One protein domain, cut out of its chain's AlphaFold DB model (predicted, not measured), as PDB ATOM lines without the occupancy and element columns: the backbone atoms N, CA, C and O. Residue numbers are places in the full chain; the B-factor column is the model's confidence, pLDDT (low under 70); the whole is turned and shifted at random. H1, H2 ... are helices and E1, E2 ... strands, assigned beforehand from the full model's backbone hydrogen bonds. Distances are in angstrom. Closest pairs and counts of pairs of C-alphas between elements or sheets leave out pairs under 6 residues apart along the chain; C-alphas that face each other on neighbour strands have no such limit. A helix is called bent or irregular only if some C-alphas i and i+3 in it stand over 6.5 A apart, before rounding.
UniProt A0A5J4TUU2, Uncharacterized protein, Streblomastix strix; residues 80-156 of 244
ATOM      1  N   GLN A  80      74.124  29.667  77.580       90.38
ATOM      2  CA  GLN A  80      74.195  30.507  76.379       90.38
ATOM      3  C   GLN A  80      74.708  31.933  76.645       90.38
ATOM      4  O   GLN A  80      75.287  32.549  75.753       90.38
ATOM      5  N   ASN A  81      74.530  32.444  77.869       92.44
ATOM      6  CA  ASN A  81      74.963  33.785  78.271       92.44
ATOM      7  C   ASN A  81      76.402  33.821  78.810       92.44
ATOM      8  O   ASN A  81      76.918  34.901  79.097       92.44
ATOM      9  N   TYR A  82      77.045  32.658  78.926       93.75
ATOM     10  CA  TYR A  82      78.383  32.481  79.481       93.75
ATOM     11  C   TYR A  82      79.291  31.871  78.404       93.75
ATOM     12  O   TYR A  82      79.477  30.657  78.374       93.75
ATOM     13  N   PRO A  83      79.795  32.674  77.446       93.25
ATOM     14  CA  PRO A  83      80.476  32.164  76.259       93.25
ATOM     15  C   PRO A  83      81.952  31.818  76.450       93.25
ATOM     16  O   PRO A  83      82.559  31.307  75.506       93.25
ATOM     17  N   LEU A  84      82.531  32.131  77.609       93.81
ATOM     18  CA  LEU A  84      83.958  32.002  77.875       93.81
ATOM     19  C   LEU A  84      84.224  30.848  78.836       93.81
ATOM     20  O   LEU A  84      83.428  30.598  79.735       93.81
ATOM     21  N   LEU A  85      85.364  30.180  78.682       92.94
ATOM     22  CA  LEU A  85      85.826  29.155  79.616       92.94
ATOM     23  C   LEU A  85      86.915  29.710  80.540       92.94
ATOM     24  O   LEU A  85      87.938  30.204  80.057       92.94
ATOM     25  N   PHE A  86      86.724  29.574  81.850       91.19
ATOM     26  CA  PHE A  86      87.695  29.946  82.878       91.19
ATOM     27  C   PHE A  86      88.173  28.717  83.659       91.19
ATOM     28  O   PHE A  86      87.383  27.827  83.988       91.19
ATOM     29  N   ARG A  87      89.471  28.680  83.979       89.69
ATOM     30  CA  ARG A  87      90.105  27.597  84.738       89.69
ATOM     31  C   ARG A  87      90.735  28.160  86.018       89.69
ATOM     32  O   ARG A  87      91.843  28.670  85.942       89.69
ATOM     33  N   PRO A  88      90.093  28.046  87.194       80.94
ATOM     34  CA  PRO A  88      90.598  28.649  88.432       80.94
ATOM     35  C   PRO A  88      91.944  28.073  88.900       80.94
ATOM     36  O   PRO A  88      92.767  28.799  89.444       80.94
ATOM     37  N   ALA A  89      92.197  26.781  88.670       76.44
ATOM     38  CA  ALA A  89      93.451  26.129  89.040       76.44
ATOM     39  C   ALA A  89      94.277  25.795  87.790       76.44
ATOM     40  O   ALA A  89      93.990  24.840  87.075       76.44
ATOM     41  N   ILE A  90      95.336  26.570  87.536       67.12
ATOM     42  CA  ILE A  90      96.224  26.369  86.375       67.12
ATOM     43  C   ILE A  90      96.993  25.038  86.489       67.12
ATOM     44  O   ILE A  90      97.203  24.358  85.490       67.12
ATOM     45  N   MET A  91      97.373  24.654  87.713       57.47
ATOM     46  CA  MET A  91      98.212  23.479  88.006       57.47
ATOM     47  C   MET A  91      97.425  22.162  88.093       57.47
ATOM     48  O   MET A  91      97.964  21.103  87.789       57.47
ATOM     49  N   ASN A  92      96.146  22.222  88.478       59.34
ATOM     50  CA  ASN A  92      95.285  21.052  88.636       59.34
ATOM     51  C   ASN A  92      94.093  21.206  87.690       59.34
ATOM     52  O   ASN A  92      93.178  21.981  87.959       59.34
ATOM     53  N   ALA A  93      94.108  20.478  86.573       59.12
ATOM     54  CA  ALA A  93      93.139  20.594  85.477       59.12
ATOM     55  C   ALA A  93      91.734  20.038  85.800       59.12
ATOM     56  O   ALA A  93      91.065  19.489  84.932       59.12
ATOM     57  N   SER A  94      91.284  20.120  87.050       68.31
ATOM     58  CA  SER A  94      90.081  19.412  87.491       68.31
ATOM     59  C   SER A  94      88.786  20.187  87.263       68.31
ATOM     60  O   SER A  94      87.728  19.569  87.247       68.31
ATOM     61  N   LEU A  95      88.843  21.513  87.115       85.00
ATOM     62  CA  LEU A  95      87.640  22.340  87.066       85.00
ATOM     63  C   LEU A  95      87.730  23.395  85.964       85.00
ATOM     64  O   LEU A  95      88.643  24.219  85.950       85.00
ATOM     65  N   GLU A  96      86.755  23.368  85.063       90.00
ATOM     66  CA  GLU A  96      86.593  24.322  83.969       90.00
ATOM     67  C   GLU A  96      85.149  24.819  83.999       90.00
ATOM     68  O   GLU A  96      84.222  24.009  84.007       90.00
ATOM     69  N   ILE A  97      84.956  26.138  84.062       91.62
ATOM     70  CA  ILE A  97      83.652  26.765  84.320       91.62
ATOM     71  C   ILE A  97      83.336  27.775  83.217       91.62
ATOM     72  O   ILE A  97      84.227  28.489  82.750       91.62
ATOM     73  N   CYS A  98      82.065  27.853  82.816       93.88
ATOM     74  CA  CYS A  98      81.597  28.859  81.867       93.88
ATOM     75  C   CYS A  98      81.382  30.206  82.566       93.88
ATOM     76  O   CYS A  98      80.666  30.280  83.563       93.88
ATOM     77  N   VAL A  99      81.966  31.274  82.027       93.38
ATOM     78  CA  VAL A  99      81.886  32.634  82.574       93.38
ATOM     79  C   VAL A  99      81.459  33.640  81.502       93.38
ATOM     80  O   VAL A  99      81.548  33.382  80.298       93.38
ATOM     81  N   LYS A 100      80.954  34.796  81.944       92.12
ATOM     82  CA  LYS A 100      80.427  35.839  81.051       92.12
ATOM     83  C   LYS A 100      81.521  36.734  80.468       92.12
ATOM     84  O   LYS A 100      81.460  37.076  79.293       92.12
ATOM     85  N   SER A 101      82.500  37.097  81.288       90.88
ATOM     86  CA  SER A 101      83.617  37.993  80.959       90.88
ATOM     87  C   SER A 101      84.842  37.579  81.762       90.88
ATOM     88  O   SER A 101      84.679  37.175  82.911       90.88
ATOM     89  N   CYS A 102      86.049  37.687  81.209       90.25
ATOM     90  CA  CYS A 102      87.251  37.331  81.966       90.25
ATOM     91  C   CYS A 102      87.587  38.373  83.060       90.25
ATOM     92  O   CYS A 102      87.374  39.573  82.853       90.25
ATOM     93  N   PRO A 103      88.117  37.946  84.222       88.12
ATOM     94  CA  PRO A 103      88.560  38.853  85.280       88.12
ATOM     95  C   PRO A 103      89.767  39.678  84.817       88.12
ATOM     96  O   PRO A 103      90.739  39.109  84.325       88.12
ATOM     97  N   SER A 104      89.702  41.007  84.960       80.00
ATOM     98  CA  SER A 104      90.722  41.950  84.458       80.00
ATOM     99  C   SER A 104      91.428  42.776  85.538       80.00
ATOM    100  O   SER A 104      92.433  43.416  85.230       80.00
ATOM    101  N   HIS A 105      90.906  42.787  86.768       71.19
ATOM    102  CA  HIS A 105      91.449  43.583  87.865       71.19
ATOM    103  C   HIS A 105      91.306  42.871  89.220       71.19
ATOM    104  O   HIS A 105      90.244  42.914  89.841       71.19
ATOM    105  N   GLY A 106      92.412  42.319  89.717       66.94
ATOM    106  CA  GLY A 106      92.599  41.937  91.114       66.94
ATOM    107  C   GLY A 106      92.072  40.552  91.501       66.94
ATOM    108  O   GLY A 106      91.581  39.767  90.691       66.94
ATOM    109  N   ILE A 107      92.213  40.243  92.792       63.59
ATOM    110  CA  ILE A 107      91.764  38.979  93.386       63.59
ATOM    111  C   ILE A 107      90.242  39.043  93.534       63.59
ATOM    112  O   ILE A 107      89.735  39.613  94.497       63.59
ATOM    113  N   LEU A 108      89.527  38.471  92.569       76.06
ATOM    114  CA  LEU A 108      88.076  38.318  92.602       76.06
ATOM    115  C   LEU A 108      87.712  36.949  93.176       76.06
ATOM    116  O   LEU A 108      88.515  36.008  93.199       76.06
ATOM    117  N   CYS A 109      86.466  36.841  93.618       86.12
ATOM    118  CA  CYS A 109      85.878  35.589  94.057       86.12
ATOM    119  C   CYS A 109      85.093  34.959  92.916       86.12
ATOM    120  O   CYS A 109      84.178  35.572  92.371       86.12
ATOM    121  N   LEU A 110      85.434  33.719  92.569       88.56
ATOM    122  CA  LEU A 110      84.644  32.910  91.653       88.56
ATOM    123  C   LEU A 110      83.564  32.171  92.443       88.56
ATOM    124  O   LEU A 110      83.850  31.233  93.199       88.56
ATOM    125  N   ASN A 111      82.317  32.583  92.241       88.88
ATOM    126  CA  ASN A 111      81.154  31.862  92.727       88.88
ATOM    127  C   ASN A 111      80.697  30.867  91.656       88.88
ATOM    128  O   ASN A 111      80.220  31.261  90.593       88.88
ATOM    129  N   TYR A 112      80.879  29.579  91.938       88.69
ATOM    130  CA  TYR A 112      80.462  28.503  91.049       88.69
ATOM    131  C   TYR A 112      79.107  27.948  91.483       88.69
ATOM    132  O   TYR A 112      78.987  27.318  92.539       88.69
ATOM    133  N   ASN A 113      78.093  28.135  90.641       88.94
ATOM    134  CA  ASN A 113      76.781  27.557  90.873       88.94
ATOM    135  C   ASN A 113      76.714  26.147  90.271       88.94
ATOM    136  O   ASN A 113      76.617  25.976  89.059       88.94
ATOM    137  N   LYS A 114      76.709  25.120  91.125       86.38
ATOM    138  CA  LYS A 114      76.627  23.714  90.690       86.38
ATOM    139  C   LYS A 114      75.307  23.346  90.006       86.38
ATOM    140  O   LYS A 114      75.262  22.333  89.321       86.38
ATOM    141  N   SER A 115      74.234  24.110  90.212       86.50
ATOM    142  CA  SER A 115      72.931  23.819  89.604       86.50
ATOM    143  C   SER A 115      72.836  24.329  88.168       86.50
ATOM    144  O   SER A 115      72.270  23.640  87.326       86.50
ATOM    145  N   SER A 116      73.396  25.507  87.885       86.44
ATOM    146  CA  SER A 116      73.414  26.104  86.542       86.44
ATOM    147  C   SER A 116      74.746  25.938  85.806       86.44
ATOM    148  O   SER A 116      74.828  26.270  84.633       86.44
ATOM    149  N   LEU A 117      75.771  25.371  86.454       89.06
ATOM    150  CA  LEU A 117      77.109  25.105  85.900       89.06
ATOM    151  C   LEU A 117      77.837  26.353  85.370       89.06
ATOM    152  O   LEU A 117      78.727  26.261  84.519       89.06
ATOM    153  N   GLU A 118      77.465  27.517  85.890       90.75
ATOM    154  CA  GLU A 118      77.998  28.818  85.505       90.75
ATOM    155  C   GLU A 118      78.796  29.449  86.651       90.75
ATOM    156  O   GLU A 118      78.596  29.149  87.835       90.75
ATOM    157  N   GLY A 119      79.748  30.298  86.274       89.81
ATOM    158  CA  GLY A 119      80.606  31.032  87.187       89.81
ATOM    159  C   GLY A 119      80.366  32.529  87.077       89.81
ATOM    160  O   GLY A 119      80.384  33.091  85.979       89.81
ATOM    161  N   GLU A 120      80.196  33.174  88.226       89.38
ATOM    162  CA  GLU A 120      80.128  34.628  88.329       89.38
ATOM    163  C   GLU A 120      81.258  35.150  89.214       89.38
ATOM    164  O   GLU A 120      81.644  34.524  90.205       89.38
ATOM    165  N   PHE A 121      81.807  36.296  88.820       88.81
ATOM    166  CA  PHE A 121      82.878  36.965  89.541       88.81
ATOM    167  C   PHE A 121      82.298  38.047  90.438       88.81
ATOM    168  O   PHE A 121      81.538  38.898  89.974       88.81
ATOM    169  N   THR A 122      82.684  38.036  91.709       85.06
ATOM    170  CA  THR A 122      82.289  39.060  92.673       85.06
ATOM    171  C   THR A 122      83.507  39.790  93.231       85.06
ATOM    172  O   THR A 122      84.562  39.199  93.469       85.06
ATOM    173  N   ASN A 123      83.342  41.096  93.453       82.69
ATOM    174  CA  ASN A 123      84.338  41.974  94.077       82.69
ATOM    175  C   ASN A 123      84.253  41.881  95.613       82.69
ATOM    176  O   ASN A 123      84.111  42.901  96.284       82.69
ATOM    177  N   ASP A 124      84.219  40.669  96.168       78.12
ATOM    178  CA  ASP A 124      84.167  40.476  97.618       78.12
ATOM    179  C   ASP A 124      85.573  40.482  98.234       78.12
ATOM    180  O   ASP A 124      86.545  40.059  97.606       78.12
ATOM    181  N   ASP A 125      85.670  40.892  99.500       78.81
ATOM    182  CA  ASP A 125      86.908  40.787 100.274       78.81
ATOM    183  C   ASP A 125      87.348  39.321 100.435       78.81
ATOM    184  O   ASP A 125      86.525  38.401 100.512       78.81
ATOM    185  N   GLN A 126      88.659  39.094 100.579       77.38
ATOM    186  CA  GLN A 126      89.235  37.748 100.735       77.38
ATOM    187  C   GLN A 126      88.570  36.935 101.860       77.38
ATOM    188  O   GLN A 126      88.338  35.738 101.703       77.38
ATOM    189  N   GLU A 127      88.210  37.576 102.975       80.62
ATOM    190  CA  GLU A 127      87.545  36.911 104.102       80.62
ATOM    191  C   GLU A 127      86.129  36.426 103.740       80.62
ATOM    192  O   GLU A 127      85.741  35.302 104.074       80.62
ATOM    193  N   ALA A 128      85.371  37.229 102.989       81.25
ATOM    194  CA  ALA A 128      84.050  36.854 102.492       81.25
ATOM    195  C   ALA A 128      84.133  35.732 101.441       81.25
ATOM    196  O   ALA A 128      83.286  34.832 101.433       81.25
ATOM    197  N   CYS A 129      85.188  35.739 100.622       81.44
ATOM    198  CA  CYS A 129      85.511  34.693  99.650       81.44
ATOM    199  C   CYS A 129      85.669  33.320 100.308       81.44
ATOM    200  O   CYS A 129      84.999  32.348  99.949       81.44
ATOM    201  N   VAL A 130      86.535  33.268 101.326       82.75
ATOM    202  CA  VAL A 130      86.855  32.041 102.060       82.75
ATOM    203  C   VAL A 130      85.620  31.535 102.796       82.75
ATOM    204  O   VAL A 130      85.333  30.340 102.772       82.75
ATOM    205  N   LYS A 131      84.828  32.441 103.383       83.44
ATOM    206  CA  LYS A 131      83.600  32.091 104.104       83.44
ATOM    207  C   LYS A 131      82.528  31.460 103.209       83.44
ATOM    208  O   LYS A 131      81.763  30.626 103.690       83.44
ATOM    209  N   ARG A 132      82.464  31.833 101.926       80.38
ATOM    210  CA  ARG A 132      81.561  31.225 100.930       80.38
ATOM    211  C   ARG A 132      82.131  29.964 100.275       80.38
ATOM    212  O   ARG A 132      81.404  29.289  99.554       80.38
ATOM    213  N   GLY A 133      83.402  29.636 100.520       77.69
ATOM    214  CA  GLY A 133      84.088  28.543  99.830       77.69
ATOM    215  C   GLY A 133      84.305  28.820  98.337       77.69
ATOM    216  O   GLY A 133      84.393  27.880  97.548       77.69
ATOM    217  N   SER A 134      84.349  30.095  97.945       83.69
ATOM    218  CA  SER A 134      84.636  30.527  96.576       83.69
ATOM    219  C   SER A 134      86.120  30.348  96.244       83.69
ATOM    220  O   SER A 134      86.975  30.348  97.132       83.69
ATOM    221  N   MET A 135      86.437  30.190  94.958       83.81
ATOM    222  CA  MET A 135      87.826  30.079  94.498       83.81
ATOM    223  C   MET A 135      88.392  31.459  94.172       83.81
ATOM    224  O   MET A 135      87.675  32.318  93.660       83.81
ATOM    225  N   PHE A 136      89.682  31.660  94.435       83.44
ATOM    226  CA  PHE A 136      90.380  32.880  94.037       83.44
ATOM    227  C   PHE A 136      90.622  32.896  92.526       83.44
ATOM    228  O   PHE A 136      90.952  31.866  91.933       83.44
ATOM    229  N   THR A 137      90.473  34.064  91.908       85.94
ATOM    230  CA  THR A 137      90.786  34.271  90.491       85.94
ATOM    231  C   THR A 137      92.171  34.874  90.296       85.94
ATOM    232  O   THR A 137      92.818  35.332  91.237       85.94
ATOM    233  N   TYR A 138      92.595  34.916  89.039       84.12
ATOM    234  CA  TYR A 138      93.781  35.617  88.574       84.12
ATOM    235  C   TYR A 138      93.395  36.520  87.402       84.12
ATOM    236  O   TYR A 138      92.404  36.258  86.716       84.12
ATOM    237  N   ASP A 139      94.182  37.563  87.167       87.06
ATOM    238  CA  ASP A 139      93.972  38.464  86.039       87.06
ATOM    239  C   ASP A 139      94.150  37.708  84.718       87.06
ATOM    240  O   ASP A 139      95.104  36.953  84.519       87.06
ATOM    241  N   SER A 140      93.198  37.869  83.802       87.00
ATOM    242  CA  SER A 140      93.148  37.101  82.562       87.00
ATOM    243  C   SER A 140      92.617  37.905  81.378       87.00
ATOM    244  O   SER A 140      91.986  38.952  81.510       87.00
ATOM    245  N   LEU A 141      92.917  37.407  80.186       87.00
ATOM    246  CA  LEU A 141      92.535  37.961  78.898       87.00
ATOM    247  C   LEU A 141      91.662  36.978  78.135       87.00
ATOM    248  O   LEU A 141      91.820  35.762  78.244       87.00
ATOM    249  N   GLU A 142      90.800  37.528  77.292       88.06
ATOM    250  CA  GLU A 142      89.956  36.765  76.382       88.06
ATOM    251  C   GLU A 142      90.735  36.392  75.113       88.06
ATOM    252  O   GLU A 142      91.061  37.252  74.295       88.06
ATOM    253  N   ILE A 143      91.019  35.098  74.924       84.88
ATOM    254  CA  ILE A 143      91.648  34.548  73.713       84.88
ATOM    255  C   ILE A 143      90.838  33.333  73.256       84.88
ATOM    256  O   ILE A 143      90.730  32.349  73.981       84.88
ATOM    257  N   ILE A 144      90.256  33.393  72.050       86.00
ATOM    258  CA  ILE A 144      89.498  32.283  71.429       86.00
ATOM    259  C   ILE A 144      88.491  31.657  72.427       86.00
ATOM    260  O   ILE A 144      88.523  30.463  72.720       86.00
ATOM    261  N   ARG A 145      87.603  32.488  72.997       89.12
ATOM    262  CA  ARG A 145      86.570  32.094  73.985       89.12
ATOM    263  C   ARG A 145      87.101  31.448  75.278       89.12
ATOM    264  O   ARG A 145      86.369  30.740  75.967       89.12
ATOM    265  N   ARG A 146      88.362  31.677  75.634       90.06
ATOM    266  CA  ARG A 146      88.977  31.187  76.874       90.06
ATOM    267  C   ARG A 146      89.640  32.334  77.623       90.06
ATOM    268  O   ARG A 146      90.128  33.275  76.999       90.06
ATOM    269  N   CYS A 147      89.673  32.226  78.945       88.56
ATOM    270  CA  CYS A 147      90.396  33.147  79.811       88.56
ATOM    271  C   CYS A 147      91.816  32.629  80.067       88.56
ATOM    272  O   CYS A 147      92.000  31.570  80.670       88.56
ATOM    273  N   VAL A 148      92.818  33.381  79.614       85.62
ATOM    274  CA  VAL A 148      94.248  33.047  79.734       85.62
ATOM    275  C   VAL A 148      94.927  34.074  80.644       85.62
ATOM    276  O   VAL A 148      94.629  35.255  80.499       85.62
ATOM    277  N   PRO A 149      95.805  33.679  81.584       84.94
ATOM    278  CA  PRO A 149      96.431  34.612  82.526       84.94
ATOM    279  C   PRO A 149      97.167  35.777  81.839       84.94
ATOM    280  O   PRO A 149      97.841  35.594  80.823       84.94
ATOM    281  N   THR A 150      97.049  36.981  82.410       76.88
ATOM    282  CA  THR A 150      97.668  38.220  81.903       76.88
ATOM    283  C   THR A 150      99.178  38.266  82.060       76.88
ATOM    284  O   THR A 150      99.791  39.122  81.442       76.88
ATOM    285  N   ASP A 151      99.813  37.370  82.810       66.44
ATOM    286  CA  ASP A 151     101.283  37.307  82.848       66.44
ATOM    287  C   ASP A 151     101.881  36.928  81.476       66.44
ATOM    288  O   ASP A 151     103.069  37.109  81.234       66.44
ATOM    289  N   LEU A 152     101.045  36.475  80.528       57.72
ATOM    290  CA  LEU A 152     101.401  36.344  79.113       57.72
ATOM    291  C   LEU A 152     101.219  37.646  78.306       57.72
ATOM    292  O   LEU A 152     101.661  37.718  77.162       57.72
ATOM    293  N   LYS A 153     100.556  38.672  78.856       50.34
ATOM    294  CA  LYS A 153     100.151  39.916  78.171       50.34
ATOM    295  C   LYS A 153     101.335  40.776  77.751       50.34
ATOM    296  O   LYS A 153     101.264  41.372  76.681       50.34
ATOM    297  N   GLU A 154     102.421  40.812  78.527       51.78
ATOM    298  CA  GLU A 154     103.642  41.534  78.123       51.78
ATOM    299  C   GLU A 154     104.312  40.916  76.892       51.78
ATOM    300  O   GLU A 154     105.095  41.567  76.209       51.78
ATOM    301  N   THR A 155     103.949  39.684  76.539       51.09
ATOM    302  CA  THR A 155     104.423  39.036  75.323       51.09
ATOM    303  C   THR A 155     103.584  39.415  74.093       51.09
ATOM    304  O   THR A 155     104.044  39.170  72.981       51.09
ATOM    305  N   ILE A 156     102.379  39.998  74.238       54.72
ATOM    306  CA  ILE A 156     101.405  40.183  73.138       54.72
ATOM    307  C   ILE A 156     101.347  41.635  72.618       54.72
ATOM    308  O   ILE A 156     100.406  42.377  72.909       54.72
TER     309      ILE A 156
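Overview. This is residues 80 to 156 of the 244 residues of an uncharacterized protein of Streblomastix strix (UniProt A0A5J4TUU2). A strongly turned sheet of four short strands, with a twist of 112 degrees from edge to edge, has a two-strand hairpin, E5 and E6, beside its strand E1; the small helices H1 and H2 lie at opposite ends of the whole, H1 near E3 and H2 near E5. The 77 printed residues include, along the chain, E1 E2 E3 E4 H1 E5 E6 H2; the four-strand sheet runs E1 E2 E4 E3 and is mixed, and E5 and E6 are antiparallel. The class is mixed, helices and strands, with under half of the residues in named elements. The whole is compact, with a radius of gyration of the C-alphas of 12.1 A and spans of 36 by 28 by 23 A.

Arrangement. In the larger sheet, inner strands E2, residues 97 to 99, and E4, residues 118 to 122, are parallel, with N 119 and O 98 2.9 A apart. Edge strand E3, residues 109 to 113, forms an antiparallel hairpin with E4, N 111 to O 120 being 2.9 A. Edge strand E1, residues 84 to 86, forms one with E2, N 86 to O 97 being 2.9 A. H1, residues 126 to 132, only grazes this sheet; its closest C-alphas to E3 are Cys 129 and Cys 109, 5.7 A. E5, residues 140 to 143, and E6, residues 146 to 149, form a hairpin, N 141 to O 148 being 2.8 A. The closest C-alphas of E1 and E6 are Leu 85 and Arg 146, 4.6 A. H2, residues 150 to 155, is apart from H1 and not on the larger sheet; its closest C-alphas to E5 are Thr 150 and Ser 140, 4.7 A. Every O i to N i+4 pair is within hydrogen-bond range in H1; in H2 0 of 2 are, and 2 of 3 O i to N i+3 pairs.

Along the chain. E1 begins at C-alpha 84 (83.958, 32.002, 77.875). E3 measures 12.5 A, E4 13.2 A and H1 10.1 A. H2 is only just irregular, with C-alphas 151 and 154 6.8 A apart; it ends at C-alpha 155 (104.423, 39.036, 75.323).

Size, cuts and confidence. The C-alphas farthest apart are those of Ser 115 and Thr 155, 37.8 A. The printed part has no cut and no long link. Its mean pLDDT is 81.6; residues 90 to 94, 106 to 107 and 151 to 156 are under 70.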